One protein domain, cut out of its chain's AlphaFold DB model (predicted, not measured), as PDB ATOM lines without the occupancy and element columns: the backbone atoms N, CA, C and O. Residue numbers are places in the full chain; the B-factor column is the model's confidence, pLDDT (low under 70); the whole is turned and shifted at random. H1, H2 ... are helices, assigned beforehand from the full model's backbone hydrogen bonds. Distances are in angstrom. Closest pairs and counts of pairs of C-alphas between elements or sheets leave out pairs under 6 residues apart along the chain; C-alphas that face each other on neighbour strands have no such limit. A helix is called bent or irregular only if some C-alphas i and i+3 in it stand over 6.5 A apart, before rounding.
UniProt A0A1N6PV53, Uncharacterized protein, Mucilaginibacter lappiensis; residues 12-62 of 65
ATOM      1  N   ALA A  12      24.269-183.123  24.483       95.00
ATOM      2  CA  ALA A  12      25.449-182.261  24.427       95.00
ATOM      3  C   ALA A  12      26.302-182.443  23.150       95.00
ATOM      4  O   ALA A  12      27.011-181.520  22.748       95.00
ATOM      5  N   ASP A  13      26.220-183.604  22.494       94.94
ATOM      6  CA  ASP A  13      26.930-183.924  21.245       94.94
ATOM      7  C   ASP A  13      26.130-183.596  19.983       94.94
ATOM      8  O   ASP A  13      26.639-183.749  18.875       94.94
ATOM      9  N   LEU A  14      24.893-183.112  20.119       96.38
ATOM     10  CA  LEU A  14      24.098-182.721  18.962       96.38
ATOM     11  C   LEU A  14      24.739-181.528  18.237       96.38
ATOM     12  O   LEU A  14      25.091-180.541  18.889       96.38
ATOM     13  N   PRO A  15      24.876-181.572  16.903       95.06
ATOM     14  CA  PRO A  15      25.391-180.447  16.128       95.06
ATOM     15  C   PRO A  15      24.538-179.179  16.278       95.06
ATOM     16  O   PRO A  15      23.310-179.260  16.345       95.06
ATOM     17  N   SER A  16      25.176-178.002  16.290       94.06
ATOM     18  CA  SER A  16      24.478-176.717  16.465       94.06
ATOM     19  C   SER A  16      23.443-176.459  15.367       94.06
ATOM     20  O   SER A  16      22.331-176.047  15.676       94.06
ATOM     21  N   ASN A  17      23.754-176.804  14.113       94.88
ATOM     22  CA  ASN A  17      22.826-176.679  12.983       94.88
ATOM     23  C   ASN A  17      21.557-177.540  13.141       94.88
ATOM     24  O   ASN A  17      20.483-177.172  12.674       94.88
ATOM     25  N   TYR A  18      21.657-178.692  13.808       95.31
ATOM     26  CA  TYR A  18      20.497-179.531  14.092       95.31
ATOM     27  C   TYR A  18      19.618-178.915  15.182       95.31
ATOM     28  O   TYR A  18      18.396-178.913  15.057       95.31
ATOM     29  N   LEU A  19      20.238-178.369  16.230       95.62
ATOM     30  CA  LEU A  19      19.526-177.671  17.299       95.62
ATOM     31  C   LEU A  19      18.851-176.392  16.790       95.62
ATOM     32  O   LEU A  19      17.719-176.132  17.172       95.62
ATOM     33  N   GLU A  20      19.490-175.658  15.881       96.25
ATOM     34  CA  GLU A  20      18.923-174.479  15.215       96.25
ATOM     35  C   GLU A  20      17.686-174.832  14.378       96.25
ATOM     36  O   GLU A  20      16.631-174.212  14.516       96.25
ATOM     37  N   TRP A  21      17.764-175.900  13.579       94.69
ATOM     38  CA  TRP A  21      16.604-176.411  12.847       94.69
ATOM     39  C   TRP A  21      15.462-176.844  13.780       94.69
ATOM     40  O   TRP A  21      14.293-176.600  13.478       94.69
ATOM     41  N   MET A  22      15.775-177.474  14.920       94.06
ATOM     42  CA  MET A  22      14.763-177.818  15.927       94.06
ATOM     43  C   MET A  22      14.178-176.572  16.598       94.06
ATOM     44  O   MET A  22      12.968-176.525  16.805       94.06
ATOM     45  N   ALA A  23      14.994-175.557  16.892       94.94
ATOM     46  CA  ALA A  23      14.545-174.297  17.479       94.94
ATOM     47  C   ALA A  23      13.512-173.599  16.584       94.94
ATOM     48  O   ALA A  23      12.497-173.122  17.088       94.94
ATOM     49  N   GLY A  24      13.693-173.644  15.259       95.62
ATOM     50  CA  GLY A  24      12.708-173.142  14.291       95.62
ATOM     51  C   GLY A  24      11.352-173.861  14.328       95.62
ATOM     52  O   GLY A  24      10.347-173.297  13.903       95.62
ATOM     53  N   LYS A  25      11.291-175.089  14.859       93.69
ATOM     54  CA  LYS A  25      10.043-175.845  15.084       93.69
ATOM     55  C   LYS A  25       9.482-175.683  16.499       93.69
ATOM     56  O   LYS A  25       8.361-176.118  16.756       93.69
ATOM     57  N   GLY A  26      10.252-175.075  17.396       94.69
ATOM     58  CA  GLY A  26       9.971-175.000  18.821       94.69
ATOM     59  C   GLY A  26      10.406-176.254  19.584       94.69
ATOM     60  O   GLY A  26      10.291-177.388  19.111       94.69
ATOM     61  N   PHE A  27      10.892-176.044  20.808       95.00
ATOM     62  CA  PHE A  27      11.180-177.121  21.752       95.00
ATOM     63  C   PHE A  27       9.933-177.471  22.571       95.00
ATOM     64  O   PHE A  27       9.097-176.617  22.874       95.00
ATOM     65  N   THR A  28       9.805-178.741  22.952       95.38
ATOM     66  CA  THR A  28       8.739-179.205  23.846       95.38
ATOM     67  C   THR A  28       8.899-178.601  25.249       95.38
ATOM     68  O   THR A  28       9.999-178.278  25.685       95.38
ATOM     69  N   LYS A  29       7.800-178.449  25.998       95.19
ATOM     70  CA  LYS A  29       7.830-177.913  27.379       95.19
ATOM     71  C   LYS A  29       8.180-178.959  28.445       95.19
ATOM     72  O   LYS A  29       8.049-178.705  29.637       95.19
ATOM     73  N   ASP A  30       8.570-180.151  28.022       96.44
ATOM     74  CA  ASP A  30       8.988-181.223  28.911       96.44
ATOM     75  C   ASP A  30      10.488-181.124  29.231       96.44
ATOM     76  O   ASP A  30      11.219-180.258  28.744       96.44
ATOM     77  N   LYS A  31      10.974-182.055  30.057       95.88
ATOM     78  CA  LYS A  31      12.395-182.118  30.420       95.88
ATOM     79  C   LYS A  31      13.303-182.248  29.194       95.88
ATOM     80  O   LYS A  31      14.411-181.723  29.198       95.88
ATOM     81  N   MET A  32      12.854-182.948  28.155       94.31
ATOM     82  CA  MET A  32      13.653-183.163  26.956       94.31
ATOM     83  C   MET A  32      13.836-181.867  26.166       94.31
ATOM     84  O   MET A  32      14.962-181.529  25.802       94.31
ATOM     85  N   GLY A  33      12.749-181.136  25.927       95.38
ATOM     86  CA  GLY A  33      12.804-179.864  25.219       95.38
ATOM     87  C   GLY A  33      13.578-178.804  25.994       95.38
ATOM     88  O   GLY A  33      14.387-178.113  25.387       95.38
ATOM     89  N   MET A  34      13.462-178.781  27.326       97.12
ATOM     90  CA  MET A  34      14.308-177.947  28.188       97.12
ATOM     91  C   MET A  34      15.803-178.258  28.010       97.12
ATOM     92  O   MET A  34      16.616-177.355  27.862       97.12
ATOM     93  N   LEU A  35      16.203-179.534  27.989       96.38
ATOM     94  CA  LEU A  35      17.612-179.897  27.779       96.38
ATOM     95  C   LEU A  35      18.106-179.510  26.377       96.38
ATOM     96  O   LEU A  35      19.261-179.102  26.225       96.38
ATOM     97  N   LEU A  36      17.254-179.649  25.359       96.88
ATOM     98  CA  LEU A  36      17.566-179.262  23.982       96.88
ATOM     99  C   LEU A  36      17.726-177.744  23.851       96.88
ATOM    100  O   LEU A  36      18.731-177.307  23.290       96.88
ATOM    101  N   SER A  37      16.799-176.957  24.406       97.19
ATOM    102  CA  SER A  37      16.861-175.492  24.383       97.19
ATOM    103  C   SER A  37      18.079-174.975  25.139       97.19
ATOM    104  O   SER A  37      18.840-174.185  24.594       97.19
ATOM    105  N   THR A  38      18.349-175.504  26.333       97.44
ATOM    106  CA  THR A  38      19.533-175.128  27.116       97.44
ATOM    107  C   THR A  38      20.822-175.464  26.372       97.44
ATOM    108  O   THR A  38      21.746-174.657  26.317       97.44
ATOM    109  N   THR A  39      20.903-176.642  25.747       97.31
ATOM    110  CA  THR A  39      22.089-177.013  24.956       97.31
ATOM    111  C   THR A  39      22.256-176.102  23.742       97.31
ATOM    112  O   THR A  39      23.384-175.754  23.395       97.31
ATOM    113  N   PHE A  40      21.154-175.712  23.100       97.56
ATOM    114  CA  PHE A  40      21.169-174.774  21.984       97.56
ATOM    115  C   PHE A  40      21.697-173.404  22.414       97.56
ATOM    116  O   PHE A  40      22.670-172.941  21.829       97.56
ATOM    117  N   GLU A  41      21.143-172.818  23.476       97.12
ATOM    118  CA  GLU A  41      21.574-171.524  24.025       97.12
ATOM    119  C   GLU A  41      23.052-171.523  24.425       97.12
ATOM    120  O   GLU A  41      23.789-170.593  24.100       97.12
ATOM    121  N   ILE A  42      23.520-172.588  25.080       97.69
ATOM    122  CA  ILE A  42      24.936-172.725  25.441       97.69
ATOM    123  C   ILE A  42      25.818-172.678  24.187       97.69
ATOM    124  O   ILE A  42      26.845-171.999  24.172       97.69
ATOM    125  N   LYS A  43      25.432-173.386  23.120       96.19
ATOM    126  CA  LYS A  43      26.231-173.458  21.889       96.19
ATOM    127  C   LYS A  43      26.193-172.164  21.086       96.19
ATOM    128  O   LYS A  43      27.240-171.755  20.589       96.19
ATOM    129  N   THR A  44      25.036-171.516  20.963       96.00
ATOM    130  CA  THR A  44      24.899-170.269  20.193       96.00
ATOM    131  C   THR A  44      25.613-169.092  20.847       96.00
ATOM    132  O   THR A  44      26.113-168.227  20.136       96.00
ATOM    133  N   ASN A  45      25.754-169.097  22.174       96.69
ATOM    134  CA  ASN A  45      26.535-168.100  22.912       96.69
ATOM    135  C   ASN A  45      28.033-168.448  23.034       96.69
ATOM    136  O   ASN A  45      28.765-167.766  23.743       96.69
ATOM    137  N   GLY A  46      28.509-169.519  22.387       95.50
ATOM    138  CA  GLY A  46      29.923-169.915  22.433       95.50
ATOM    139  C   GLY A  46      30.378-170.539  23.759       95.50
ATOM    140  O   GLY A  46      31.568-170.753  23.958       95.50
ATOM    141  N   LEU A  47      29.460-170.908  24.654       97.25
ATOM    142  CA  LEU A  47      29.746-171.433  25.998       97.25
ATOM    143  C   LEU A  47      29.932-172.964  26.026       97.25
ATOM    144  O   LEU A  47      29.637-173.632  27.019       97.25
ATOM    145  N   SER A  48      30.418-173.551  24.930       95.56
ATOM    146  CA  SER A  48      30.481-175.013  24.747       95.56
ATOM    147  C   SER A  48      31.339-175.734  25.796       95.56
ATOM    148  O   SER A  48      31.091-176.909  26.085       95.56
ATOM    149  N   ASP A  49      32.287-175.039  26.425       96.81
ATOM    150  CA  ASP A  49      33.106-175.577  27.515       96.81
ATOM    151  C   ASP A  49      32.281-176.019  28.730       96.81
ATOM    152  O   ASP A  49      32.651-176.982  29.405       96.81
ATOM    153  N   ILE A  50      31.115-175.407  28.973       96.69
ATOM    154  CA  ILE A  50      30.183-175.835  30.029       96.69
ATOM    155  C   ILE A  50      29.757-177.288  29.803       96.69
ATOM    156  O   ILE A  50      29.775-178.100  30.730       96.69
ATOM    157  N   LEU A  51      29.441-177.658  28.559       95.69
ATOM    158  CA  LEU A  51      29.054-179.029  28.217       95.69
ATOM    159  C   LEU A  51      30.216-180.006  28.428       95.69
ATOM    160  O   LEU A  51      29.999-181.132  28.883       95.69
ATOM    161  N   LEU A  52      31.451-179.584  28.133       94.75
ATOM    162  CA  LEU A  52      32.647-180.390  28.383       94.75
ATOM    163  C   LEU A  52      32.866-180.613  29.884       94.75
ATOM    164  O   LEU A  52      33.138-181.742  30.296       94.75
ATOM    165  N   MET A  53      32.714-179.570  30.702       95.94
ATOM    166  CA  MET A  53      32.842-179.658  32.159       95.94
ATOM    167  C   MET A  53      31.786-180.583  32.765       95.94
ATOM    168  O   MET A  53      32.137-181.488  33.519       95.94
ATOM    169  N   VAL A  54      30.517-180.445  32.369       93.56
ATOM    170  CA  VAL A  54      29.432-181.322  32.844       93.56
ATOM    171  C   VAL A  54      29.725-182.790  32.525       93.56
ATOM    172  O   VAL A  54      29.598-183.654  33.393       93.56
ATOM    173  N   LYS A  55      30.186-183.094  31.305       91.94
ATOM    174  CA  LYS A  55      30.579-184.463  30.935       91.94
ATOM    175  C   LYS A  55      31.738-184.984  31.778       91.94
ATOM    176  O   LYS A  55      31.708-186.141  32.194       91.94
ATOM    177  N   LYS A  56      32.757-184.156  32.025       92.94
ATOM    178  CA  LYS A  56      33.899-184.524  32.877       92.94
ATOM    179  C   LYS A  56      33.437-184.845  34.300       92.94
ATOM    180  O   LYS A  56      33.801-185.904  34.805       92.94
ATOM    181  N   SER A  57      32.586-184.009  34.895       92.19
ATOM    182  CA  SER A  57      32.050-184.237  36.243       92.19
ATOM    183  C   SER A  57      31.243-185.533  36.343       92.19
ATOM    184  O   SER A  57      31.422-186.297  37.286       92.19
ATOM    185  N   LEU A  58      30.412-185.846  35.344       88.38
ATOM    186  CA  LEU A  58      29.630-187.088  35.340       88.38
ATOM    187  C   LEU A  58      30.500-188.348  35.198       88.38
ATOM    188  O   LEU A  58      30.181-189.382  35.785       88.38
ATOM    189  N   ARG A  59      31.609-188.273  34.449       85.88
ATOM    190  CA  ARG A  59      32.585-189.374  34.360       85.88
ATOM    191  C   ARG A  59      33.296-189.609  35.691       85.88
ATOM    192  O   ARG A  59      33.485-190.757  36.074       85.88
ATOM    193  N   GLN A  60      33.662-188.538  36.394       82.94
ATOM    194  CA  GLN A  60      34.313-188.622  37.706       82.94
ATOM    195  C   GLN A  60      33.374-189.174  38.786       82.94
ATOM    196  O   GLN A  60      33.809-189.929  39.647       82.94
ATOM    197  N   ALA A  61      32.077-188.874  38.693       79.88
ATOM    198  CA  ALA A  61      31.051-189.392  39.597       79.88
ATOM    199  C   ALA A  61      30.664-190.869  39.342       79.88
ATOM    200  O   ALA A  61      29.706-191.359  39.933       79.88
ATOM    201  N   GLY A  62      31.358-191.584  38.444       74.69
ATOM    202  CA  GLY A  62      31.060-192.983  38.111       74.69
ATOM    203  C   GLY A  62      29.793-193.194  37.267       74.69
ATOM    204  O   GLY A  62      29.411-194.334  37.024       74.69
TER     205      GLY A  62
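This is residues 12 to 62 of the 65 residues of an uncharacterized protein of Mucilaginibacter lappiensis (UniProt A0A1N6PV53). Two helices, H2 and H3, make a V: the last part of H2 and the first residues of H3 meet at a sharp turn, and H3 runs away from there as an arm whose far end sticks out with residues 56 to 62. The short helix H1 packs crosswise on one side of H2, and the loop of residues 24 to 30 leads from the end of H1 to the beginning of H2. The printed part has 51 residues, with three named helices in the order H1, H2, H3 and no named strand, and the class is all helix. It is only just compact, close to loose, with a radius of gyration of the C-alphas of 11.8 A, and only just elongated, with spans of 36 by 24 by 14 A.

The printed part begins at Ala 12, and H1 follows with residues 16 to 23, from C-alpha 16 at (24.478, -176.717, 16.465), 10.3 A from first to last C-alpha. H2 is residues 31 to 44, the longest helix by residues, and it measures 20.0 A from C-alpha 31 at (12.395, -182.118, 30.420) to C-alpha 44. H3 is residues 48 to 60, 19.2 A long, and its last C-alpha, that of Gln 60, is at (34.313, -188.622, 37.706). No helix is bent or irregular.

H1 and H2 touch, with 8 pairs of C-alphas within 8 A. Their closest C-alphas are those of Leu 19 and Phe 40, 5.7 A apart. H1 and H2 stand at a steep tilt of 49 degrees and run opposite ways, and their centres are 9.9 A apart. H2 and H3 only just touch, with 3 pairs of C-alphas within 8 A. H2 touches H3 with residues 39 to 42 alone, and H3 touches H2 with residues 48 to 51 alone. The closest C-alphas of H2 and H3 are those of Ile 42 and Ser 48, 6.0 A apart. H2 and H3 stand at a steep tilt of 52 degrees and run opposite ways, with 15.1 A between their centres. H1 and H3 are apart. In H1, H2 and H3 every O i to N i+4 pair is within hydrogen-bond range.

The two C-alphas farthest apart are those of Gly 24 and Gly 62, at 36.0 A. The C-alphas of Ala 12 and Gly 62, the first and last printed, are 18.3 A apart. Residues 56 to 62, of which 56 to 60 belong to H3, stand free. The link from H1 to H2 is short, with 7 residues, and the link from H2 to H3 is tight, with 3. The printed part has no cut. The mean pLDDT of the printed part is 94.3, and no printed residue is under 70.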